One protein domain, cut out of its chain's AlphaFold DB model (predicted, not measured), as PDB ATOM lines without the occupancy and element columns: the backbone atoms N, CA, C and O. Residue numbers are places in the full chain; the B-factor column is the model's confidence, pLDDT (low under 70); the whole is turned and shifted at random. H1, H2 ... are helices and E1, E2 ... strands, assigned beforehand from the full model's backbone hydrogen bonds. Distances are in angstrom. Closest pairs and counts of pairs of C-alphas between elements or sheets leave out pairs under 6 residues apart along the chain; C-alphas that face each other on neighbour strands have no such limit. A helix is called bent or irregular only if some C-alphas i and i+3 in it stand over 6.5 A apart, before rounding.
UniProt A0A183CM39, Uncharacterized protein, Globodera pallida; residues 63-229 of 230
ATOM      1  N   CYS A  63      -3.268 -31.690 -14.565       71.38
ATOM      2  CA  CYS A  63      -2.760 -30.618 -13.702       71.38
ATOM      3  C   CYS A  63      -1.856 -31.165 -12.576       71.38
ATOM      4  O   CYS A  63      -1.538 -32.359 -12.536       71.38
ATOM      5  N   SER A  64      -1.336 -30.270 -11.729       79.00
ATOM      6  CA  SER A  64      -0.417 -30.657 -10.655       79.00
ATOM      7  C   SER A  64      -1.100 -31.614  -9.680       79.00
ATOM      8  O   SER A  64      -2.204 -31.356  -9.208       79.00
ATOM      9  N   MET A  65      -0.439 -32.729  -9.383       85.62
ATOM     10  CA  MET A  65      -0.931 -33.740  -8.454       85.62
ATOM     11  C   MET A  65      -0.054 -33.757  -7.207       85.62
ATOM     12  O   MET A  65       1.149 -33.970  -7.318       85.62
ATOM     13  N   GLU A  66      -0.649 -33.633  -6.022       88.56
ATOM     14  CA  GLU A  66       0.033 -33.870  -4.750       88.56
ATOM     15  C   GLU A  66      -0.337 -35.251  -4.191       88.56
ATOM     16  O   GLU A  66      -1.512 -35.603  -4.104       88.56
ATOM     17  N   ILE A  67       0.662 -36.032  -3.781       90.25
ATOM     18  CA  ILE A  67       0.504 -37.263  -3.005       90.25
ATOM     19  C   ILE A  67       0.944 -36.976  -1.570       90.25
ATOM     20  O   ILE A  67       2.140 -36.835  -1.301       90.25
ATOM     21  N   CYS A  68      -0.012 -36.921  -0.647       88.69
ATOM     22  CA  CYS A  68       0.218 -36.573   0.752       88.69
ATOM     23  C   CYS A  68      -0.304 -37.651   1.707       88.69
ATOM     24  O   CYS A  68      -1.003 -38.590   1.315       88.69
ATOM     25  N   ARG A  69       0.037 -37.529   2.991       87.69
ATOM     26  CA  ARG A  69      -0.483 -38.427   4.026       87.69
ATOM     27  C   ARG A  69      -1.983 -38.194   4.214       87.69
ATOM     28  O   ARG A  69      -2.433 -37.049   4.214       87.69
ATOM     29  N   ALA A  70      -2.739 -39.271   4.400       86.19
ATOM     30  CA  ALA A  70      -4.147 -39.200   4.762       86.19
ATOM     31  C   ALA A  70      -4.348 -38.476   6.108       86.19
ATOM     32  O   ALA A  70      -3.530 -38.604   7.025       86.19
ATOM     33  N   ASN A  71      -5.461 -37.747   6.248       81.81
ATOM     34  CA  ASN A  71      -5.771 -36.969   7.457       81.81
ATOM     35  C   ASN A  71      -5.970 -37.837   8.712       81.81
ATOM     36  O   ASN A  71      -5.759 -37.365   9.825       81.81
ATOM     37  N   ASP A  72      -6.367 -39.099   8.548       81.44
ATOM     38  CA  ASP A  72      -6.501 -40.078   9.633       81.44
ATOM     39  C   ASP A  72      -5.157 -40.730  10.019       81.44
ATOM     40  O   ASP A  72      -5.094 -41.579  10.907       81.44
ATOM     41  N   GLY A  73      -4.073 -40.336   9.344       77.00
ATOM     42  CA  GLY A  73      -2.732 -40.874   9.523       77.00
ATOM     43  C   GLY A  73      -2.489 -42.221   8.837       77.00
ATOM     44  O   GLY A  73      -1.350 -42.704   8.914       77.00
ATOM     45  N   ASN A  74      -3.492 -42.798   8.159       83.12
ATOM     46  CA  ASN A  74      -3.438 -44.122   7.543       83.12
ATOM     47  C   ASN A  74      -3.328 -44.040   6.017       83.12
ATOM     48  O   ASN A  74      -4.310 -43.939   5.289       83.12
ATOM     49  N   GLY A  75      -2.103 -44.196   5.525       85.88
ATOM     50  CA  GLY A  75      -1.831 -44.313   4.097       85.88
ATOM     51  C   GLY A  75      -1.765 -42.973   3.365       85.88
ATOM     52  O   GLY A  75      -1.590 -41.914   3.976       85.88
ATOM     53  N   ALA A  76      -1.839 -43.044   2.038       89.69
ATOM     54  CA  ALA A  76      -1.600 -41.927   1.132       89.69
ATOM     55  C   ALA A  76      -2.853 -41.520   0.344       89.69
ATOM     56  O   ALA A  76      -3.624 -42.369  -0.117       89.69
ATOM     57  N   HIS A  77      -3.027 -40.212   0.165       90.31
ATOM     58  CA  HIS A  77      -4.092 -39.597  -0.619       90.31
ATOM     59  C   HIS A  77      -3.510 -38.783  -1.774       90.31
ATOM     60  O   HIS A  77      -2.345 -38.393  -1.755       90.31
ATOM     61  N   ILE A  78      -4.356 -38.519  -2.764       87.44
ATOM     62  CA  ILE A  78      -4.092 -37.646  -3.894       87.44
ATOM     63  C   ILE A  78      -4.946 -36.385  -3.761       87.44
ATOM     64  O   ILE A  78      -6.144 -36.463  -3.473       87.44
ATOM     65  N   VAL A  79      -4.326 -35.238  -4.003       83.69
ATOM     66  CA  VAL A  79      -4.956 -33.917  -4.031       83.69
ATOM     67  C   VAL A  79      -4.578 -33.227  -5.345       83.69
ATOM     68  O   VAL A  79      -3.464 -33.400  -5.837       83.69
ATOM     69  N   ASN A  80      -5.511 -32.480  -5.934       77.31
ATOM     70  CA  ASN A  80      -5.241 -31.608  -7.082       77.31
ATOM     71  C   ASN A  80      -4.863 -30.195  -6.598       77.31
ATOM     72  O   ASN A  80      -5.235 -29.798  -5.492       77.31
ATOM     73  N   ASP A  81      -4.161 -29.434  -7.433       64.44
ATOM     74  CA  ASP A  81      -3.634 -28.093  -7.145       64.44
ATOM     75  C   ASP A  81      -4.704 -27.120  -6.622       64.44
ATOM     76  O   ASP A  81      -4.448 -26.335  -5.708       64.44
ATOM     77  N   ASP A  82      -5.940 -27.237  -7.118       63.97
ATOM     78  CA  ASP A  82      -7.038 -26.363  -6.707       63.97
ATOM     79  C   ASP A  82      -7.464 -26.562  -5.241       63.97
ATOM     80  O   ASP A  82      -8.131 -25.688  -4.689       63.97
ATOM     81  N   ARG A  83      -7.086 -27.676  -4.580       63.53
ATOM     82  CA  ARG A  83      -7.455 -28.059  -3.189       63.53
ATOM     83  C   ARG A  83      -8.945 -27.901  -2.834       63.53
ATOM     84  O   ARG A  83      -9.320 -28.013  -1.668       63.53
ATOM     85  N   THR A  84      -9.794 -27.633  -3.820       64.69
ATOM     86  CA  THR A  84     -11.241 -27.452  -3.703       64.69
ATOM     87  C   THR A  84     -11.917 -28.782  -3.426       64.69
ATOM     88  O   THR A  84     -12.922 -28.841  -2.716       64.69
ATOM     89  N   GLU A  85     -11.342 -29.858  -3.955       67.56
ATOM     90  CA  GLU A  85     -11.823 -31.210  -3.748       67.56
ATOM     91  C   GLU A  85     -11.203 -31.870  -2.510       67.56
ATOM     92  O   GLU A  85     -10.024 -31.666  -2.203       67.56
ATOM     93  N   PRO A  86     -11.973 -32.721  -1.806       75.25
ATOM     94  CA  PRO A  86     -11.441 -33.489  -0.696       75.25
ATOM     95  C   PRO A  86     -10.334 -34.449  -1.173       75.25
ATOM     96  O   PRO A  86     -10.442 -35.008  -2.269       75.25
ATOM     97  N   PRO A  87      -9.308 -34.706  -0.339       82.81
ATOM     98  CA  PRO A  87      -8.267 -35.686  -0.633       82.81
ATOM     99  C   PRO A  87      -8.847 -37.063  -0.971       82.81
ATOM    100  O   PRO A  87      -9.640 -37.609  -0.200       82.81
ATOM    101  N   GLN A  88      -8.426 -37.644  -2.093       83.00
ATOM    102  CA  GLN A  88      -8.935 -38.922  -2.597       83.00
ATOM    103  C   GLN A  88      -7.945 -40.058  -2.329       83.00
ATOM    104  O   GLN A  88      -6.738 -39.826  -2.333       83.00
ATOM    105  N   PRO A  89      -8.405 -41.301  -2.119       85.31
ATOM    106  CA  PRO A  89      -7.495 -42.430  -1.986       85.31
ATOM    107  C   PRO A  89      -6.721 -42.659  -3.290       85.31
ATOM    108  O   PRO A  89      -7.234 -42.415  -4.383       85.31
ATOM    109  N   ILE A  90      -5.502 -43.194  -3.185       85.75
ATOM    110  CA  ILE A  90      -4.729 -43.592  -4.366       85.75
ATOM    111  C   ILE A  90      -5.513 -44.629  -5.196       85.75
ATOM    112  O   ILE A  90      -5.867 -45.693  -4.668       85.75
ATOM    113  N   PRO A  91      -5.737 -44.386  -6.505       81.06
ATOM    114  CA  PRO A  91      -6.401 -45.338  -7.380       81.06
ATOM    115  C   PRO A  91      -5.659 -46.675  -7.425       81.06
ATOM    116  O   PRO A  91      -4.461 -46.747  -7.738       81.06
ATOM    117  N   ARG A  92      -6.384 -47.756  -7.117       80.44
ATOM    118  CA  ARG A  92      -5.881 -49.139  -7.209       80.44
ATOM    119  C   ARG A  92      -6.039 -49.723  -8.607       80.44
ATOM    120  O   ARG A  92      -5.276 -50.605  -8.992       80.44
ATOM    121  N   GLU A  93      -7.024 -49.230  -9.350       76.94
ATOM    122  CA  GLU A  93      -7.310 -49.672 -10.708       76.94
ATOM    123  C   GLU A  93      -6.267 -49.169 -11.708       76.94
ATOM    124  O   GLU A  93      -5.452 -48.282 -11.425       76.94
ATOM    125  N   LYS A  94      -6.259 -49.785 -12.893       71.25
ATOM    126  CA  LYS A  94      -5.320 -49.425 -13.949       71.25
ATOM    127  C   LYS A  94      -5.583 -47.984 -14.385       71.25
ATOM    128  O   LYS A  94      -6.699 -47.629 -14.746       71.25
ATOM    129  N   PHE A  95      -4.527 -47.179 -14.386       70.56
ATOM    130  CA  PHE A  95      -4.594 -45.798 -14.837       70.56
ATOM    131  C   PHE A  95      -4.975 -45.734 -16.326       70.56
ATOM    132  O   PHE A  95      -4.363 -46.481 -17.102       70.56
ATOM    133  N   PRO A  96      -5.913 -44.865 -16.756       67.75
ATOM    134  CA  PRO A  96      -6.413 -44.880 -18.129       67.75
ATOM    135  C   PRO A  96      -5.282 -44.735 -19.144       67.75
ATOM    136  O   PRO A  96      -4.503 -43.778 -19.088       67.75
ATOM    137  N   ASP A  97      -5.188 -45.681 -20.082       69.31
ATOM    138  CA  ASP A  97      -4.058 -45.824 -21.018       69.31
ATOM    139  C   ASP A  97      -3.842 -44.575 -21.893       69.31
ATOM    140  O   ASP A  97      -2.766 -44.381 -22.456       69.31
ATOM    141  N   ARG A  98      -4.859 -43.712 -21.990       67.25
ATOM    142  CA  ARG A  98      -4.862 -42.504 -22.819       67.25
ATOM    143  C   ARG A  98      -4.401 -41.237 -22.099       67.25
ATOM    144  O   ARG A  98      -4.240 -40.223 -22.773       67.25
ATOM    145  N   VAL A  99      -4.173 -41.272 -20.782       70.12
ATOM    146  CA  VAL A  99      -3.505 -40.156 -20.094       70.12
ATOM    147  C   VAL A  99      -2.065 -40.071 -20.584       70.12
ATOM    148  O   VAL A  99      -1.352 -41.077 -20.548       70.12
ATOM    149  N   ILE A 100      -1.660 -38.886 -21.044       68.69
ATOM    150  CA  ILE A 100      -0.339 -38.643 -21.636       68.69
ATOM    151  C   ILE A 100       0.706 -38.180 -20.611       68.69
ATOM    152  O   ILE A 100       1.885 -38.446 -20.805       68.69
ATOM    153  N   GLY A 101       0.307 -37.575 -19.487       74.50
ATOM    154  CA  GLY A 101       1.242 -37.153 -18.438       74.50
ATOM    155  C   GLY A 101       0.628 -36.238 -17.387       74.50
ATOM    156  O   GLY A 101      -0.569 -35.953 -17.441       74.50
ATOM    157  N   PHE A 102       1.474 -35.761 -16.474       78.06
ATOM    158  CA  PHE A 102       1.169 -34.699 -15.511       78.06
ATOM    159  C   PHE A 102       2.118 -33.522 -15.711       78.06
ATOM    160  O   PHE A 102       3.283 -33.709 -16.067       78.06
ATOM    161  N   THR A 103       1.651 -32.313 -15.410       79.31
ATOM    162  CA  THR A 103       2.522 -31.131 -15.373       79.31
ATOM    163  C   THR A 103       3.576 -31.260 -14.265       79.31
ATOM    164  O   THR A 103       4.770 -31.032 -14.504       79.31
ATOM    165  N   CYS A 104       3.143 -31.664 -13.068       85.06
ATOM    166  CA  CYS A 104       3.995 -31.983 -11.926       85.06
ATOM    167  C   CYS A 104       3.322 -33.041 -11.042       85.06
ATOM    168  O   CYS A 104       2.096 -33.071 -10.936       85.06
ATOM    169  N   ILE A 105       4.126 -33.896 -10.415       89.19
ATOM    170  CA  ILE A 105       3.710 -34.756  -9.307       89.19
ATOM    171  C   ILE A 105       4.565 -34.391  -8.096       89.19
ATOM    172  O   ILE A 105       5.773 -34.651  -8.083       89.19
ATOM    173  N   ASP A 106       3.931 -33.827  -7.081       89.81
ATOM    174  CA  ASP A 106       4.541 -33.504  -5.799       89.81
ATOM    175  C   ASP A 106       4.249 -34.635  -4.807       89.81
ATOM    176  O   ASP A 106       3.099 -34.994  -4.578       89.81
ATOM    177  N   ILE A 107       5.280 -35.236  -4.217       91.31
ATOM    178  CA  ILE A 107       5.121 -36.369  -3.292       91.31
ATOM    179  C   ILE A 107       5.675 -35.979  -1.927       91.31
ATOM    180  O   ILE A 107       6.880 -35.773  -1.785       91.31
ATOM    181  N   SER A 108       4.794 -35.887  -0.933       88.31
ATOM    182  CA  SER A 108       5.105 -35.525   0.456       88.31
ATOM    183  C   SER A 108       4.949 -36.687   1.446       88.31
ATOM    184  O   SER A 108       5.270 -36.555   2.631       88.31
ATOM    185  N   TYR A 109       4.479 -37.845   0.973       89.06
ATOM    186  CA  TYR A 109       4.360 -39.061   1.769       89.06
ATOM    187  C   TYR A 109       4.614 -40.310   0.922       89.06
ATOM    188  O   TYR A 109       4.132 -40.414  -0.206       89.06
ATOM    189  N   PHE A 110       5.346 -41.280   1.479       88.31
ATOM    190  CA  PHE A 110       5.643 -42.543   0.799       88.31
ATOM    191  C   PHE A 110       5.234 -43.739   1.651       88.31
ATOM    192  O   PHE A 110       5.770 -43.951   2.743       88.31
ATOM    193  N   ASP A 111       4.348 -44.563   1.100       89.62
ATOM    194  CA  ASP A 111       3.963 -45.872   1.620       89.62
ATOM    195  C   ASP A 111       4.006 -46.933   0.485       89.62
ATOM    196  O   ASP A 111       4.301 -46.602  -0.674       89.62
ATOM    197  N   PRO A 112       3.749 -48.225   0.767       90.31
ATOM    198  CA  PRO A 112       3.729 -49.247  -0.278       90.31
ATOM    199  C   PRO A 112       2.700 -48.991  -1.391       90.31
ATOM    200  O   PRO A 112       2.943 -49.371  -2.536       90.31
ATOM    201  N   SER A 113       1.584 -48.319  -1.095       90.44
ATOM    202  CA  SER A 113       0.551 -48.002  -2.088       90.44
ATOM    203  C   SER A 113       1.011 -46.921  -3.073       90.44
ATOM    204  O   SER A 113       0.765 -47.052  -4.275       90.44
ATOM    205  N   VAL A 114       1.768 -45.922  -2.599       90.94
ATOM    206  CA  VAL A 114       2.438 -44.915  -3.440       90.94
ATOM    207  C   VAL A 114       3.424 -45.598  -4.377       90.94
ATOM    208  O   VAL A 114       3.425 -45.348  -5.579       90.94
ATOM    209  N   MET A 115       4.233 -46.518  -3.851       91.00
ATOM    210  CA  MET A 115       5.196 -47.272  -4.653       91.00
ATOM    211  C   MET A 115       4.517 -48.069  -5.777       91.00
ATOM    212  O   MET A 115       4.971 -48.041  -6.922       91.00
ATOM    213  N   GLU A 116       3.435 -48.783  -5.469       91.69
ATOM    214  CA  GLU A 116       2.663 -49.508  -6.478       91.69
ATOM    215  C   GLU A 116       2.028 -48.567  -7.503       91.69
ATOM    216  O   GLU A 116       2.052 -48.860  -8.699       91.69
ATOM    217  N   PHE A 117       1.504 -47.424  -7.059       89.81
ATOM    218  CA  PHE A 117       0.932 -46.413  -7.940       89.81
ATOM    219  C   PHE A 117       1.966 -45.860  -8.920       89.81
ATOM    220  O   PHE A 117       1.734 -45.917 -10.127       89.81
ATOM    221  N   LEU A 118       3.139 -45.439  -8.436       90.25
ATOM    222  CA  LEU A 118       4.231 -44.947  -9.283       90.25
ATOM    223  C   LEU A 118       4.684 -46.003 -10.299       90.25
ATOM    224  O   LEU A 118       4.922 -45.680 -11.462       90.25
ATOM    225  N   ARG A 119       4.734 -47.283  -9.907       90.25
ATOM    226  CA  ARG A 119       5.017 -48.387 -10.843       90.25
ATOM    227  C   ARG A 119       3.934 -48.534 -11.912       90.25
ATOM    228  O   ARG A 119       4.275 -48.756 -13.072       90.25
ATOM    229  N   ARG A 120       2.651 -48.389 -11.557       87.81
ATOM    230  CA  ARG A 120       1.530 -48.440 -12.518       87.81
ATOM    231  C   ARG A 120       1.587 -47.293 -13.524       87.81
ATOM    232  O   ARG A 120       1.331 -47.513 -14.707       87.81
ATOM    233  N   ILE A 121       1.940 -46.091 -13.073       85.00
ATOM    234  CA  ILE A 121       2.024 -44.905 -13.934       85.00
ATOM    235  C   ILE A 121       3.407 -44.697 -14.559       85.00
ATOM    236  O   ILE A 121       3.622 -43.671 -15.196       85.00
ATOM    237  N   ARG A 122       4.321 -45.677 -14.457       86.88
ATOM    238  CA  ARG A 122       5.701 -45.579 -14.964       86.88
ATOM    239  C   ARG A 122       5.785 -45.029 -16.387       86.88
ATOM    240  O   ARG A 122       6.599 -44.159 -16.665       86.88
ATOM    241  N   ARG A 123       4.897 -45.498 -17.269       85.00
ATOM    242  CA  ARG A 123       4.834 -45.073 -18.678       85.00
ATOM    243  C   ARG A 123       4.708 -43.554 -18.865       85.00
ATOM    244  O   ARG A 123       5.056 -43.051 -19.928       85.00
ATOM    245  N   LEU A 124       4.174 -42.831 -17.877       81.12
ATOM    246  CA  LEU A 124       4.022 -41.375 -17.922       81.12
ATOM    247  C   LEU A 124       5.356 -40.655 -17.686       81.12
ATOM    248  O   LEU A 124       5.569 -39.584 -18.243       81.12
ATOM    249  N   PHE A 125       6.277 -41.254 -16.929       80.50
ATOM    250  CA  PHE A 125       7.622 -40.708 -16.730       80.50
ATOM    251  C   PHE A 125       8.455 -40.804 -18.012       80.50
ATOM    252  O   PHE A 125       9.087 -39.823 -18.403       80.50
ATOM    253  N   ASP A 126       8.349 -41.940 -18.712       73.06
ATOM    254  CA  ASP A 126       9.117 -42.235 -19.928       73.06
ATOM    255  C   ASP A 126       8.656 -41.423 -21.160       73.06
ATOM    256  O   ASP A 126       9.433 -41.226 -22.092       73.06
ATOM    257  N   SER A 127       7.391 -40.972 -21.204       66.06
ATOM    258  CA  SER A 127       6.765 -40.442 -22.434       66.06
ATOM    259  C   SER A 127       6.519 -38.932 -22.474       66.06
ATOM    260  O   SER A 127       6.501 -38.371 -23.569       66.06
ATOM    261  N   SER A 128       6.326 -38.263 -21.332       61.09
ATOM    262  CA  SER A 128       5.885 -36.853 -21.305       61.09
ATOM    263  C   SER A 128       6.788 -35.897 -20.538       61.09
ATOM    264  O   SER A 128       6.468 -34.717 -20.431       61.09
ATOM    265  N   GLY A 129       7.910 -36.371 -19.989       66.88
ATOM    266  CA  GLY A 129       8.762 -35.521 -19.154       66.88
ATOM    267  C   GLY A 129       8.024 -34.993 -17.920       66.88
ATOM    268  O   GLY A 129       8.326 -33.894 -17.457       66.88
ATOM    269  N   THR A 130       7.050 -35.765 -17.410       78.81
ATOM    270  CA  THR A 130       6.321 -35.458 -16.171       78.81
ATOM    271  C   THR A 130       7.330 -35.065 -15.099       78.81
ATOM    272  O   THR A 130       8.240 -35.843 -14.808       78.81
ATOM    273  N   ASN A 131       7.204 -33.858 -14.548       84.38
ATOM    274  CA  ASN A 131       8.125 -33.383 -13.523       84.38
ATOM    275  C   ASN A 131       7.740 -33.996 -12.182       84.38
ATOM    276  O   ASN A 131       6.562 -34.039 -11.837       84.38
ATOM    277  N   VAL A 132       8.729 -34.437 -11.416       88.12
ATOM    278  CA  VAL A 132       8.510 -34.966 -10.070       88.12
ATOM    279  C   VAL A 132       9.212 -34.069  -9.059       88.12
ATOM    280  O   VAL A 132      10.365 -33.669  -9.262       88.12
ATOM    281  N   SER A 133       8.518 -33.753  -7.971       88.19
ATOM    282  CA  SER A 133       9.080 -33.059  -6.817       88.19
ATOM    283  C   SER A 133       8.882 -33.894  -5.567       88.19
ATOM    284  O   SER A 133       7.801 -34.437  -5.338       88.19
ATOM    285  N   PHE A 134       9.919 -34.001  -4.742       88.12
ATOM    286  CA  PHE A 134       9.810 -34.671  -3.448       88.12
ATOM    287  C   PHE A 134       9.828 -33.652  -2.322       88.12
ATOM    288  O   PHE A 134      10.677 -32.759  -2.288       88.12
ATOM    289  N   VAL A 135       8.932 -33.851  -1.362       82.25
ATOM    290  CA  VAL A 135       9.021 -33.267  -0.030       82.25
ATOM    291  C   VAL A 135       9.295 -34.409   0.931       82.25
ATOM    292  O   VAL A 135       8.512 -35.351   1.031       82.25
ATOM    293  N   THR A 136      10.427 -34.353   1.618       71.19
ATOM    294  CA  THR A 136      10.764 -35.341   2.642       71.19
ATOM    295  C   THR A 136      10.659 -34.703   4.023       71.19
ATOM    296  O   THR A 136      10.924 -33.512   4.198       71.19
ATOM    297  N   TYR A 137      10.259 -35.503   5.012       69.81
ATOM    298  CA  TYR A 137      10.229 -35.152   6.435       69.81
ATOM    299  C   TYR A 137      11.088 -36.171   7.206       69.81
ATOM    300  O   TYR A 137      11.173 -37.331   6.796       69.81
ATOM    301  N   ASP A 138      11.790 -35.741   8.261       62.88
ATOM    302  CA  ASP A 138      12.738 -36.602   9.001       62.88
ATOM    303  C   ASP A 138      12.039 -37.732   9.780       62.88
ATOM    304  O   ASP A 138      12.561 -38.839   9.913       62.88
ATOM    305  N   ASP A 139      10.789 -37.515  10.191       62.31
ATOM    306  CA  ASP A 139       9.984 -38.473  10.955       62.31
ATOM    307  C   ASP A 139       9.509 -39.695  10.137       62.31
ATOM    308  O   ASP A 139       8.918 -40.632  10.681       62.31
ATOM    309  N   GLN A 140       9.813 -39.746   8.837       66.69
ATOM    310  CA  GLN A 140       9.328 -40.775   7.917       66.69
ATOM    311  C   GLN A 140      10.378 -41.854   7.586       66.69
ATOM    312  O   GLN A 140      10.615 -42.188   6.424       66.69
ATOM    313  N   ASN A 141      10.990 -42.477   8.599       72.44
ATOM    314  CA  ASN A 141      11.998 -43.539   8.406       72.44
ATOM    315  C   ASN A 141      11.555 -44.664   7.448       72.44
ATOM    316  O   ASN A 141      12.324 -45.099   6.592       72.44
ATOM    317  N   ARG A 142      10.292 -45.100   7.537       78.00
ATOM    318  CA  ARG A 142       9.728 -46.127   6.644       78.00
ATOM    319  C   ARG A 142       9.587 -45.641   5.197       78.00
ATOM    320  O   ARG A 142       9.715 -46.429   4.263       78.00
ATOM    321  N   SER A 143       9.367 -44.345   5.000       82.62
ATOM    322  CA  SER A 143       9.300 -43.733   3.675       82.62
ATOM    323  C   SER A 143      10.658 -43.751   2.985       82.62
ATOM    324  O   SER A 143      10.706 -43.975   1.781       82.62
ATOM    325  N   TRP A 144      11.769 -43.648   3.724       85.06
ATOM    326  CA  TRP A 144      13.106 -43.761   3.136       85.06
ATOM    327  C   TRP A 144      13.366 -45.116   2.477       85.06
ATOM    328  O   TRP A 144      13.969 -45.158   1.406       85.06
ATOM    329  N   GLU A 145      12.889 -46.224   3.048       87.62
ATOM    330  CA  GLU A 145      13.013 -47.549   2.420       87.62
ATOM    331  C   GLU A 145      12.289 -47.615   1.073       87.62
ATOM    332  O   GLU A 145      12.795 -48.201   0.113       87.62
ATOM    333  N   ILE A 146      11.123 -46.976   0.987       89.44
ATOM    334  CA  ILE A 146      10.328 -46.903  -0.238       89.44
ATOM    335  C   ILE A 146      10.983 -45.963  -1.247       89.44
ATOM    336  O   ILE A 146      11.161 -46.364  -2.397       89.44
ATOM    337  N   ILE A 147      11.413 -44.771  -0.816       89.50
ATOM    338  CA  ILE A 147      12.135 -43.790  -1.639       89.50
ATOM    339  C   ILE A 147      13.320 -44.466  -2.331       89.50
ATOM    340  O   ILE A 147      13.473 -44.328  -3.540       89.50
ATOM    341  N   ARG A 148      14.113 -45.271  -1.609       89.19
ATOM    342  CA  ARG A 148      15.246 -46.013  -2.192       89.19
ATOM    343  C   ARG A 148      14.837 -46.952  -3.327       89.19
ATOM    344  O   ARG A 148      15.568 -47.067  -4.304       89.19
ATOM    345  N   GLN A 149      13.690 -47.617  -3.205       90.56
ATOM    346  CA  GLN A 149      13.202 -48.558  -4.215       90.56
ATOM    347  C   GLN A 149      12.605 -47.866  -5.440       90.56
ATOM    348  O   GLN A 149      12.706 -48.396  -6.546       90.56
ATOM    349  N   ILE A 150      11.964 -46.710  -5.256       90.62
ATOM    350  CA  ILE A 150      11.373 -45.948  -6.363       90.62
ATOM    351  C   ILE A 150      12.361 -44.980  -7.003       90.62
ATOM    352  O   ILE A 150      12.104 -44.534  -8.111       90.62
ATOM    353  N   TRP A 151      13.475 -44.640  -6.350       90.69
ATOM    354  CA  TRP A 151      14.397 -43.628  -6.867       90.69
ATOM    355  C   TRP A 151      14.828 -43.905  -8.314       90.69
ATOM    356  O   TRP A 151      14.655 -43.016  -9.143       90.69
ATOM    357  N   PRO A 152      15.273 -45.125  -8.687       88.88
ATOM    358  CA  PRO A 152      15.664 -45.419 -10.070       88.88
ATOM    359  C   PRO A 152      14.503 -45.392 -11.077       88.88
ATOM    360  O   PRO A 152      14.736 -45.467 -12.276       88.88
ATOM    361  N   LEU A 153      13.253 -45.361 -10.605       88.44
ATOM    362  CA  LEU A 153      12.061 -45.282 -11.451       88.44
ATOM    363  C   LEU A 153      11.784 -43.848 -11.912       88.44
ATOM    364  O   LEU A 153      11.184 -43.669 -12.966       88.44
ATOM    365  N   VAL A 154      12.150 -42.854 -11.096       88.62
ATOM    366  CA  VAL A 154      11.727 -41.458 -11.282       88.62
ATOM    367  C   VAL A 154      12.879 -40.454 -11.285       88.62
ATOM    368  O   VAL A 154      12.630 -39.287 -11.562       88.62
ATOM    369  N   ASN A 155      14.123 -40.856 -10.984       89.25
ATOM    370  CA  ASN A 155      15.279 -39.954 -10.825       89.25
ATOM    371  C   ASN A 155      15.501 -39.025 -12.024       89.25
ATOM    372  O   ASN A 155      15.863 -37.863 -11.831       89.25
ATOM    373  N   ASP A 156      15.275 -39.530 -13.234       88.06
ATOM    374  CA  ASP A 156      15.439 -38.771 -14.471       88.06
ATOM    375  C   ASP A 156      14.348 -37.707 -14.626       88.06
ATOM    376  O   ASP A 156      14.558 -36.716 -15.313       88.06
ATOM    377  N   ASN A 157      13.220 -37.850 -13.934       89.69
ATOM    378  CA  ASN A 157      12.088 -36.929 -13.933       89.69
ATOM    379  C   ASN A 157      12.076 -35.978 -12.725       89.69
ATOM    380  O   ASN A 157      11.280 -35.034 -12.696       89.69
ATOM    381  N   ILE A 158      12.946 -36.194 -11.729       91.31
ATOM    382  CA  ILE A 158      13.020 -35.325 -10.550       91.31
ATOM    383  C   ILE A 158      13.521 -33.946 -10.979       91.31
ATOM    384  O   ILE A 158      14.674 -33.775 -11.373       91.31
ATOM    385  N   ARG A 159      12.648 -32.945 -10.847       91.31
ATOM    386  CA  ARG A 159      12.942 -31.536 -11.137       91.31
ATOM    387  C   ARG A 159      13.210 -30.729  -9.871       91.31
ATOM    388  O   ARG A 159      13.976 -29.761  -9.921       91.31
ATOM    389  N   GLY A 160      12.586 -31.124  -8.763       91.69
ATOM    390  CA  GLY A 160      12.619 -30.416  -7.490       91.69
ATOM    391  C   GLY A 160      12.854 -31.344  -6.302       91.69
ATOM    392  O   GLY A 160      12.324 -32.449  -6.251       91.69
ATOM    393  N   LEU A 161      13.630 -30.878  -5.326       91.75
ATOM    394  CA  LEU A 161      13.720 -31.486  -4.000       91.75
ATOM    395  C   LEU A 161      13.471 -30.412  -2.945       91.75
ATOM    396  O   LEU A 161      14.110 -29.360  -2.968       91.75
ATOM    397  N   ARG A 162      12.561 -30.680  -2.011       89.88
ATOM    398  CA  ARG A 162      12.379 -29.888  -0.796       89.88
ATOM    399  C   ARG A 162      12.935 -30.677   0.381       89.88
ATOM    400  O   ARG A 162      12.396 -31.719   0.742       89.88
ATOM    401  N   LEU A 163      14.020 -30.157   0.937       87.00
ATOM    402  CA  LEU A 163      14.778 -30.708   2.044       87.00
ATOM    403  C   LEU A 163      14.621 -29.765   3.243       87.00
ATOM    404  O   LEU A 163      15.009 -28.601   3.193       87.00
ATOM    405  N   LEU A 164      14.012 -30.249   4.313       82.69
ATOM    406  CA  LEU A 164      13.821 -29.493   5.548       82.69
ATOM    407  C   LEU A 164      14.982 -29.698   6.529       82.69
ATOM    408  O   LEU A 164      15.216 -28.837   7.369       82.69
ATOM    409  N   GLU A 165      15.725 -30.806   6.408       81.12
ATOM    410  CA  GLU A 165      16.792 -31.180   7.347       81.12
ATOM    411  C   GLU A 165      17.988 -31.857   6.663       81.12
ATOM    412  O   GLU A 165      17.832 -32.589   5.683       81.12
ATOM    413  N   THR A 166      19.200 -31.664   7.210       79.31
ATOM    414  CA  THR A 166      20.470 -32.217   6.680       79.31
ATOM    415  C   THR A 166      20.486 -33.729   6.573       79.31
ATOM    416  O   THR A 166      21.032 -34.270   5.606       79.31
ATOM    417  N   THR A 167      19.824 -34.402   7.511       85.12
ATOM    418  CA  THR A 167      19.668 -35.858   7.541       85.12
ATOM    419  C   THR A 167      19.066 -36.390   6.243       85.12
ATOM    420  O   THR A 167      19.490 -37.432   5.744       85.12
ATOM    421  N   GLN A 168      18.143 -35.655   5.627       86.88
ATOM    422  CA  GLN A 168      17.421 -36.086   4.433       86.88
ATOM    423  C   GLN A 168      18.339 -36.202   3.217       86.88
ATOM    424  O   GLN A 168      18.271 -37.176   2.463       86.88
ATOM    425  N   LEU A 169      19.249 -35.239   3.043       88.00
ATOM    426  CA  LEU A 169      20.247 -35.324   1.982       88.00
ATOM    427  C   LEU A 169      21.245 -36.455   2.258       88.00
ATOM    428  O   LEU A 169      21.647 -37.153   1.328       88.00
ATOM    429  N   ASP A 170      21.595 -36.707   3.520       88.38
ATOM    430  CA  ASP A 170      22.424 -37.862   3.876       88.38
ATOM    431  C   ASP A 170      21.717 -39.195   3.574       88.38
ATOM    432  O   ASP A 170      22.339 -40.123   3.050       88.38
ATOM    433  N   HIS A 171      20.404 -39.293   3.805       89.00
ATOM    434  CA  HIS A 171      19.610 -40.464   3.427       89.00
ATOM    435  C   HIS A 171      19.610 -40.715   1.916       89.00
ATOM    436  O   HIS A 171      19.759 -41.869   1.499       89.00
ATOM    437  N   LEU A 172      19.501 -39.658   1.103       89.69
ATOM    438  CA  LEU A 172      19.629 -39.747  -0.354       89.69
ATOM    439  C   LEU A 172      21.038 -40.175  -0.772       89.69
ATOM    440  O   LEU A 172      21.197 -41.041  -1.631       89.69
ATOM    441  N   ARG A 173      22.075 -39.629  -0.132       91.94
ATOM    442  CA  ARG A 173      23.473 -39.967  -0.443       91.94
ATOM    443  C   ARG A 173      23.851 -41.404  -0.088       91.94
ATOM    444  O   ARG A 173      24.782 -41.947  -0.678       91.94
ATOM    445  N   ARG A 174      23.094 -42.062   0.798       90.44
ATOM    446  CA  ARG A 174      23.200 -43.516   1.033       90.44
ATOM    447  C   ARG A 174      22.726 -44.357  -0.162       90.44
ATOM    448  O   ARG A 174      23.091 -45.524  -0.227       90.44
ATOM    449  N   ILE A 175      21.928 -43.801  -1.082       90.06
ATOM    450  CA  ILE A 175      21.583 -44.456  -2.361       90.06
ATOM    451  C   ILE A 175      22.782 -44.386  -3.303       90.06
ATOM    452  O   ILE A 175      23.207 -45.388  -3.868       90.06
ATOM    453  N   SER A 176      23.323 -43.181  -3.467       92.44
ATOM    454  CA  SER A 176      24.532 -42.924  -4.239       92.44
ATOM    455  C   SER A 176      25.187 -41.644  -3.722       92.44
ATOM    456  O   SER A 176      24.492 -40.639  -3.580       92.44
ATOM    457  N   PRO A 177      26.507 -41.604  -3.487       93.81
ATOM    458  CA  PRO A 177      27.162 -40.375  -3.037       93.81
ATOM    459  C   PRO A 177      26.909 -39.172  -3.966       93.81
ATOM    460  O   PRO A 177      26.665 -38.064  -3.488       93.81
ATOM    461  N   ALA A 178      26.846 -39.428  -5.280       94.00
ATOM    462  CA  ALA A 178      26.621 -38.446  -6.340       94.00
ATOM    463  C   ALA A 178      25.138 -38.277  -6.741       94.00
ATOM    464  O   ALA A 178      24.841 -37.760  -7.819       94.00
ATOM    465  N   ILE A 179      24.190 -38.714  -5.900       92.81
ATOM    466  CA  ILE A 179      22.758 -38.822  -6.242       92.81
ATOM    467  C   ILE A 179      22.161 -37.543  -6.849       92.81
ATOM    468  O   ILE A 179      21.419 -37.627  -7.822       92.81
ATOM    469  N   LEU A 180      22.534 -36.362  -6.339       92.50
ATOM    470  CA  LEU A 180      22.039 -35.077  -6.843       92.50
ATOM    471  C   LEU A 180      22.489 -34.803  -8.282       92.50
ATOM    472  O   LEU A 180      21.733 -34.248  -9.073       92.50
ATOM    473  N   ARG A 181      23.728 -35.175  -8.633       91.75
ATOM    474  CA  ARG A 181      24.250 -35.030 -10.001       91.75
ATOM    475  C   ARG A 181      23.691 -36.088 -10.945       91.75
ATOM    476  O   ARG A 181      23.576 -35.815 -12.134       91.75
ATOM    477  N   ASN A 182      23.316 -37.249 -10.413       91.25
ATOM    478  CA  ASN A 182      22.709 -38.332 -11.182       91.25
ATOM    479  C   ASN A 182      21.239 -38.056 -11.557       91.25
ATOM    480  O   ASN A 182      20.677 -38.783 -12.368       91.25
ATOM    481  N   CYS A 183      20.605 -37.021 -10.996       90.88
ATOM    482  CA  CYS A 183      19.289 -36.551 -11.427       90.88
ATOM    483  C   CYS A 183      19.435 -35.530 -12.563       90.88
ATOM    484  O   CYS A 183      19.614 -34.335 -12.319       90.88
ATOM    485  N   ALA A 184      19.340 -35.995 -13.813       86.38
ATOM    486  CA  ALA A 184      19.591 -35.178 -15.004       86.38
ATOM    487  C   ALA A 184      18.700 -33.920 -15.089       86.38
ATOM    488  O   ALA A 184      19.161 -32.844 -15.487       86.38
ATOM    489  N   ASN A 185      17.436 -34.036 -14.669       89.00
ATOM    490  CA  ASN A 185      16.468 -32.941 -14.707       89.00
ATOM    491  C   ASN A 185      16.373 -32.122 -13.414       89.00
ATOM    492  O   ASN A 185      15.575 -31.188 -13.386       89.00
ATOM    493  N   LEU A 186      17.197 -32.384 -12.389       92.31
ATOM    494  CA  LEU A 186      17.126 -31.656 -11.120       92.31
ATOM    495  C   LEU A 186      17.535 -30.189 -11.309       92.31
ATOM    496  O   LEU A 186      18.668 -29.887 -11.699       92.31
ATOM    497  N   ARG A 187      16.605 -29.271 -11.018       91.81
ATOM    498  CA  ARG A 187      16.779 -27.816 -11.206       91.81
ATOM    499  C   ARG A 187      16.695 -27.054  -9.907       91.81
ATOM    500  O   ARG A 187      17.420 -26.081  -9.753       91.81
ATOM    501  N   THR A 188      15.815 -27.485  -9.014       92.56
ATOM    502  CA  THR A 188      15.500 -26.739  -7.802       92.56
ATOM    503  C   THR A 188      15.768 -27.596  -6.581       92.56
ATOM    504  O   THR A 188      15.230 -28.694  -6.462       92.56
ATOM    505  N   ILE A 189      16.565 -27.073  -5.656       92.88
ATOM    506  CA  ILE A 189      16.658 -27.605  -4.300       92.88
ATOM    507  C   ILE A 189      16.214 -26.496  -3.350       92.88
ATOM    508  O   ILE A 189      16.816 -25.428  -3.314       92.88
ATOM    509  N   ASN A 190      15.146 -26.739  -2.602       90.62
ATOM    510  CA  ASN A 190      14.752 -25.899  -1.480       90.62
ATOM    511  C   ASN A 190      15.254 -26.577  -0.207       90.62
ATOM    512  O   ASN A 190      14.726 -27.622   0.153       90.62
ATOM    513  N   ALA A 191      16.302 -26.033   0.399       84.94
ATOM    514  CA  ALA A 191      17.013 -26.610   1.525       84.94
ATOM    515  C   ALA A 191      17.146 -25.578   2.650       84.94
ATOM    516  O   ALA A 191      18.138 -24.856   2.722       84.94
ATOM    517  N   ILE A 192      16.143 -25.515   3.527       80.38
ATOM    518  CA  ILE A 192      16.073 -24.493   4.580       80.38
ATOM    519  C   ILE A 192      17.227 -24.690   5.572       80.38
ATOM    520  O   ILE A 192      17.367 -25.753   6.173       80.38
ATOM    521  N   GLY A 193      18.061 -23.663   5.751       76.56
ATOM    522  CA  GLY A 193      19.188 -23.698   6.692       76.56
ATOM    523  C   GLY A 193      20.397 -24.518   6.219       76.56
ATOM    524  O   GLY A 193      21.290 -24.824   7.016       76.56
ATOM    525  N   PHE A 194      20.464 -24.869   4.930       78.81
ATOM    526  CA  PHE A 194      21.617 -25.548   4.337       78.81
ATOM    527  C   PHE A 194      22.564 -24.564   3.659       78.81
ATOM    528  O   PHE A 194      22.286 -24.069   2.581       78.81
ATOM    529  N   PHE A 195      23.764 -24.363   4.187       84.69
ATOM    530  CA  PHE A 195      24.774 -23.592   3.459       84.69
ATOM    531  C   PHE A 195      25.716 -24.532   2.695       84.69
ATOM    532  O   PHE A 195      26.220 -25.476   3.310       84.69
ATOM    533  N   PRO A 196      25.957 -24.320   1.383       90.25
ATOM    534  CA  PRO A 196      26.965 -25.066   0.635       90.25
ATOM    535  C   PRO A 196      28.344 -24.957   1.294       90.25
ATOM    536  O   PRO A 196      28.723 -23.893   1.781       90.25
ATOM    537  N   GLU A 197      29.102 -26.050   1.285       93.88
ATOM    538  CA  GLU A 197      30.422 -26.126   1.916       93.88
ATOM    539  C   GLU A 197      31.492 -26.508   0.893       93.88
ATOM    540  O   GLU A 197      31.233 -27.257  -0.049       93.88
ATOM    541  N   PHE A 198      32.703 -25.985   1.077       92.56
ATOM    542  CA  PHE A 198      33.853 -26.277   0.227       92.56
ATOM    543  C   PHE A 198      34.867 -27.173   0.958       92.56
ATOM    544  O   PHE A 198      34.982 -27.079   2.179       92.56
ATOM    545  N   PRO A 199      35.637 -28.014   0.242       95.25
ATOM    546  CA  PRO A 199      35.645 -28.191  -1.214       95.25
ATOM    547  C   PRO A 199      34.369 -28.854  -1.755       95.25
ATOM    548  O   PRO A 199      33.737 -29.658  -1.082       95.25
ATOM    549  N   ALA A 200      33.993 -28.501  -2.987       96.00
ATOM    550  CA  ALA A 200      32.815 -29.044  -3.654       96.00
ATOM    551  C   ALA A 200      33.061 -30.503  -4.085       96.00
ATOM    552  O   ALA A 200      33.596 -30.778  -5.167       96.00
ATOM    553  N   GLU A 201      32.640 -31.431  -3.233       95.94
ATOM    554  CA  GLU A 201      32.853 -32.873  -3.358       95.94
ATOM    555  C   GLU A 201      31.557 -33.648  -3.121       95.94
ATOM    556  O   GLU A 201      30.723 -33.255  -2.315       95.94
ATOM    557  N   ASP A 202      31.386 -34.777  -3.800       95.56
ATOM    558  CA  ASP A 202      30.225 -35.661  -3.636       95.56
ATOM    559  C   ASP A 202      30.610 -37.144  -3.561       95.56
ATOM    560  O   ASP A 202      29.775 -38.031  -3.727       95.56
ATOM    561  N   ASN A 203      31.881 -37.426  -3.283       94.94
ATOM    562  CA  ASN A 203      32.352 -38.776  -2.999       94.94
ATOM    563  C   ASN A 203      31.783 -39.300  -1.658       94.94
ATOM    564  O   ASN A 203      31.118 -38.578  -0.910       94.94
ATOM    565  N   ALA A 204      32.031 -40.576  -1.345       92.56
ATOM    566  CA  ALA A 204      31.488 -41.224  -0.147       92.56
ATOM    567  C   ALA A 204      31.928 -40.569   1.181       92.56
ATOM    568  O   ALA A 204      31.228 -40.715   2.178       92.56
ATOM    569  N   GLY A 205      33.060 -39.855   1.194       92.75
ATOM    570  CA  GLY A 205      33.583 -39.162   2.375       92.75
ATOM    571  C   GLY A 205      33.120 -37.711   2.524       92.75
ATOM    572  O   GLY A 205      33.335 -37.122   3.577       92.75
ATOM    573  N   ALA A 206      32.494 -37.124   1.501       94.25
ATOM    574  CA  ALA A 206      32.024 -35.742   1.555       94.25
ATOM    575  C   ALA A 206      30.820 -35.589   2.504       94.25
ATOM    576  O   ALA A 206      30.081 -36.550   2.737       94.25
ATOM    577  N   CYS A 207      30.562 -34.387   3.017       92.00
ATOM    578  CA  CYS A 207      29.324 -34.073   3.741       92.00
ATOM    579  C   CYS A 207      28.189 -33.667   2.775       92.00
ATOM    580  O   CYS A 207      28.411 -33.399   1.589       92.00
ATOM    581  N   CYS A 208      26.945 -33.615   3.260       90.75
ATOM    582  CA  CYS A 208      25.790 -33.211   2.450       90.75
ATOM    583  C   CYS A 208      25.922 -31.786   1.880       90.75
ATOM    584  O   CYS A 208      25.521 -31.539   0.742       90.75
ATOM    585  N   ARG A 209      26.551 -30.867   2.622       92.62
ATOM    586  CA  ARG A 209      26.802 -29.481   2.192       92.62
ATOM    587  C   ARG A 209      27.826 -29.387   1.060       92.62
ATOM    588  O   ARG A 209      27.646 -28.586   0.143       92.62
ATOM    589  N   GLN A 210      28.856 -30.232   1.083       95.00
ATOM    590  CA  GLN A 210      29.829 -30.354  -0.007       95.00
ATOM    591  C   GLN A 210      29.183 -30.936  -1.266       95.00
ATOM    592  O   GLN A 210      29.402 -30.419  -2.362       95.00
ATOM    593  N   ALA A 211      28.318 -31.944  -1.113       94.62
ATOM    594  CA  ALA A 211      27.596 -32.534  -2.237       94.62
ATOM    595  C   ALA A 211      26.614 -31.534  -2.871       94.62
ATOM    596  O   ALA A 211      26.506 -31.463  -4.098       94.62
ATOM    597  N   LEU A 212      25.942 -30.718  -2.048       93.94
ATOM    598  CA  LEU A 212      25.104 -29.614  -2.515       93.94
ATOM    599  C   LEU A 212      25.928 -28.585  -3.300       93.94
ATOM    600  O   LEU A 212      25.530 -28.211  -4.404       93.94
ATOM    601  N   ALA A 213      27.097 -28.183  -2.782       94.62
ATOM    602  CA  ALA A 213      28.022 -27.307  -3.502       94.62
ATOM    603  C   ALA A 213      28.439 -27.934  -4.843       94.62
ATOM    604  O   ALA A 213      28.331 -27.300  -5.891       94.62
ATOM    605  N   LYS A 214      28.836 -29.211  -4.846       95.56
ATOM    606  CA  LYS A 214      29.230 -29.937  -6.060       95.56
ATOM    607  C   LYS A 214      28.122 -29.972  -7.099       95.56
ATOM    608  O   LYS A 214      28.395 -29.739  -8.275       95.56
ATOM    609  N   TRP A 215      26.880 -30.225  -6.688       94.88
ATOM    610  CA  TRP A 215      25.743 -30.144  -7.594       94.88
ATOM    611  C   TRP A 215      25.557 -28.717  -8.123       94.88
ATOM    612  O   TRP A 215      25.473 -28.561  -9.339       94.88
ATOM    613  N   LEU A 216      25.567 -27.689  -7.271       93.38
ATOM    614  CA  LEU A 216      25.374 -26.293  -7.683       93.38
ATOM    615  C   LEU A 216      26.413 -25.833  -8.722       93.38
ATOM    616  O   LEU A 216      26.049 -25.207  -9.713       93.38
ATOM    617  N   PHE A 217      27.682 -26.207  -8.534       91.69
ATOM    618  CA  PHE A 217      28.784 -25.846  -9.436       91.69
ATOM    619  C   PHE A 217      28.937 -26.762 -10.654       91.69
ATOM    620  O   PHE A 217      29.724 -26.456 -11.546       91.69
ATOM    621  N   THR A 218      28.209 -27.879 -10.722       92.06
ATOM    622  CA  THR A 218      28.210 -28.731 -11.918       92.06
ATOM    623  C   THR A 218      27.157 -28.217 -12.903       92.06
ATOM    624  O   THR A 218      25.969 -28.244 -12.560       92.06
ATOM    625  N   PRO A 219      27.535 -27.789 -14.122       89.94
ATOM    626  CA  PRO A 219      26.577 -27.346 -15.131       89.94
ATOM    627  C   PRO A 219      25.571 -28.438 -15.499       89.94
ATOM    628  O   PRO A 219      25.864 -29.633 -15.419       89.94
ATOM    629  N   ARG A 220      24.371 -28.029 -15.916       88.25
ATOM    630  CA  ARG A 220      23.368 -28.947 -16.469       88.25
ATOM    631  C   ARG A 220      23.639 -29.176 -17.951       88.25
ATOM    632  O   ARG A 220      24.113 -28.274 -18.635       88.25
ATOM    633  N   ALA A 221      23.288 -30.363 -18.443       85.50
ATOM    634  CA  ALA A 221      23.446 -30.711 -19.854       85.50
ATOM    635  C   ALA A 221      22.636 -29.794 -20.792       85.50
ATOM    636  O   ALA A 221      23.063 -29.539 -21.911       85.50
ATOM    637  N   ASP A 222      21.499 -29.270 -20.326       85.31
ATOM    638  CA  ASP A 222      20.631 -28.365 -21.087       85.31
ATOM    639  C   ASP A 222      21.019 -26.878 -20.972       85.31
ATOM    640  O   ASP A 222      20.332 -26.022 -21.523       85.31
ATOM    641  N   GLY A 223      22.091 -26.548 -20.241       86.00
ATOM    642  CA  GLY A 223      22.562 -25.170 -20.057       86.00
ATOM    643  C   GLY A 223      21.636 -24.266 -19.232       86.00
ATOM    644  O   GLY A 223      21.935 -23.084 -19.066       86.00
ATOM    645  N   LEU A 224      20.528 -24.789 -18.695       85.06
ATOM    646  CA  LEU A 224      19.588 -24.011 -17.890       85.06
ATOM    647  C   LEU A 224      20.107 -23.815 -16.454       85.06
ATOM    648  O   LEU A 224      20.787 -24.695 -15.913       85.06
ATOM    649  N   PRO A 225      19.747 -22.699 -15.791       86.69
ATOM    650  CA  PRO A 225      20.206 -22.421 -14.436       86.69
ATOM    651  C   PRO A 225      19.686 -23.450 -13.424       86.69
ATOM    652  O   PRO A 225      18.619 -24.054 -13.591       86.69
ATOM    653  N   LYS A 226      20.461 -23.621 -12.349       92.81
ATOM    654  CA  LYS A 226      20.043 -24.287 -11.112       92.81
ATOM    655  C   LYS A 226      19.573 -23.233 -10.121       92.81
ATOM    656  O   LYS A 226      20.146 -22.148 -10.065       92.81
ATOM    657  N   ASN A 227      18.550 -23.565  -9.348       90.88
ATOM    658  CA  ASN A 227      18.031 -22.721  -8.287       90.88
ATOM    659  C   ASN A 227      18.178 -23.432  -6.939       90.88
ATOM    660  O   ASN A 227      17.816 -24.600  -6.790       90.88
ATOM    661  N   VAL A 228      18.716 -22.708  -5.966       88.56
ATOM    662  CA  VAL A 228      18.841 -23.141  -4.580       88.56
ATOM    663  C   VAL A 228      18.166 -22.099  -3.709       88.56
ATOM    664  O   VAL A 228      18.523 -20.926  -3.764       88.56
ATOM    665  N   ILE A 229      17.201 -22.543  -2.912       88.69
ATOM    666  CA  ILE A 229      16.537 -21.726  -1.896       88.69
ATOM    667  C   ILE A 229      17.064 -22.217  -0.550       88.69
ATOM    668  O   ILE A 229      16.961 -23.413  -0.283       88.69
TER     669      ILE A 229
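This is residues 63 to 229 of the 230 residues of an uncharacterized protein of Globodera pallida (UniProt A0A183CM39). A twisted wall of seven strands runs through the domain, with H3 over one face and the other helices strung along that same side; the opposite face has no named helix over it. Two long stretches with no named element, residues 81 to 103 and 192 to 207, lie towards opposite ends of the longest axis. The printed part has 167 residues, with six named helices and seven named strands in the order E1 E2 E3 H1 H2 E4 H3 E5 H4 H5 E6 H6 E7, a mixed class. The mixed sheet runs E2 E1 E3 E4 E5 E6 E7, with E2 and E1 antiparallel and the other neighbours parallel. The whole is compact, with a radius of gyration of the C-alphas of 16.1 A and spans of 48 by 34 by 28 A.

Edge strand E2, residues 76 to 80, forms an antiparallel hairpin with E1, residues 65 to 69; N 66 and O 79, 2.8 A apart, are within hydrogen-bond range. Beyond E1 follow E3, residues 104 to 107 (N 67 and O 106, 2.8 A), E4, residues 131 to 136 (N 105 and O 131, 2.8 A), E5, residues 158 to 163 (N 162 and O 134, 2.8 A), E6, residues 188 to 191 (N 163 and O 190, 2.7 A), and edge strand E7, residues 227 to 229 (N 191 and O 229, 2.8 A), each parallel to its neighbour. H3, residues 141 to 157, is on the sheet at a height of 8.5 A, over E5 and along the strands, at 7 degrees to E5 on the local plane. It is irregular, C-alphas 153 and 156 being 7.9 A apart. H1, residues 112 to 120, only grazes the sheet with residues 112 to 114 and touches residues 146 to 153 of H3 at a shallow tilt of 14 degrees, the same way; the closest C-alphas, of Met 115 and Ile 150, are 6.5 A apart. H2, residues 122 to 128, is not on the sheet and only just touches H3, with 3 pairs of C-alphas within 8 A, the closest Phe 125 and Asn 157 at 6.5 A. H6, residues 208 to 217, grazes the sheet and touches H4, residues 166 to 173, which also grazes it; the C-alphas of Asp 170 and Cys 208 are closest, 5.9 A. H6 touches H5, residues 179 to 182, closest at the C-alphas of Arg 181 and Trp 215, 5.6 A. Four strand-helix-strand units, parallel neighbour strands with helices between, have right-handed crossovers: E3 H1 H2 E4, E4 H3 E5, E5 H4 H5 E6 and E6 H6 E7. Every O i to N i+4 pair is within hydrogen-bond range in H1, H2, H4 and H6, 7 of 13 are in H3, and H5 is too short for one.

E1 begins at C-alpha 65 (-0.931, -33.740, -8.454) and E7 ends at C-alpha 229 (16.537, -21.726, -1.896). H3 measures 23.3 A, E4 16.5 A and H6 14.3 A.

The printed part has no cut; the C-alphas of Glu 93 and Pro 199, the two farthest apart, are 49.0 A apart. The links E2 to E3 and E6 to H6 are long. Confidence is under 70 at residues 81 to 85, 96 to 98, 100, 127 to 129 and 137 to 140.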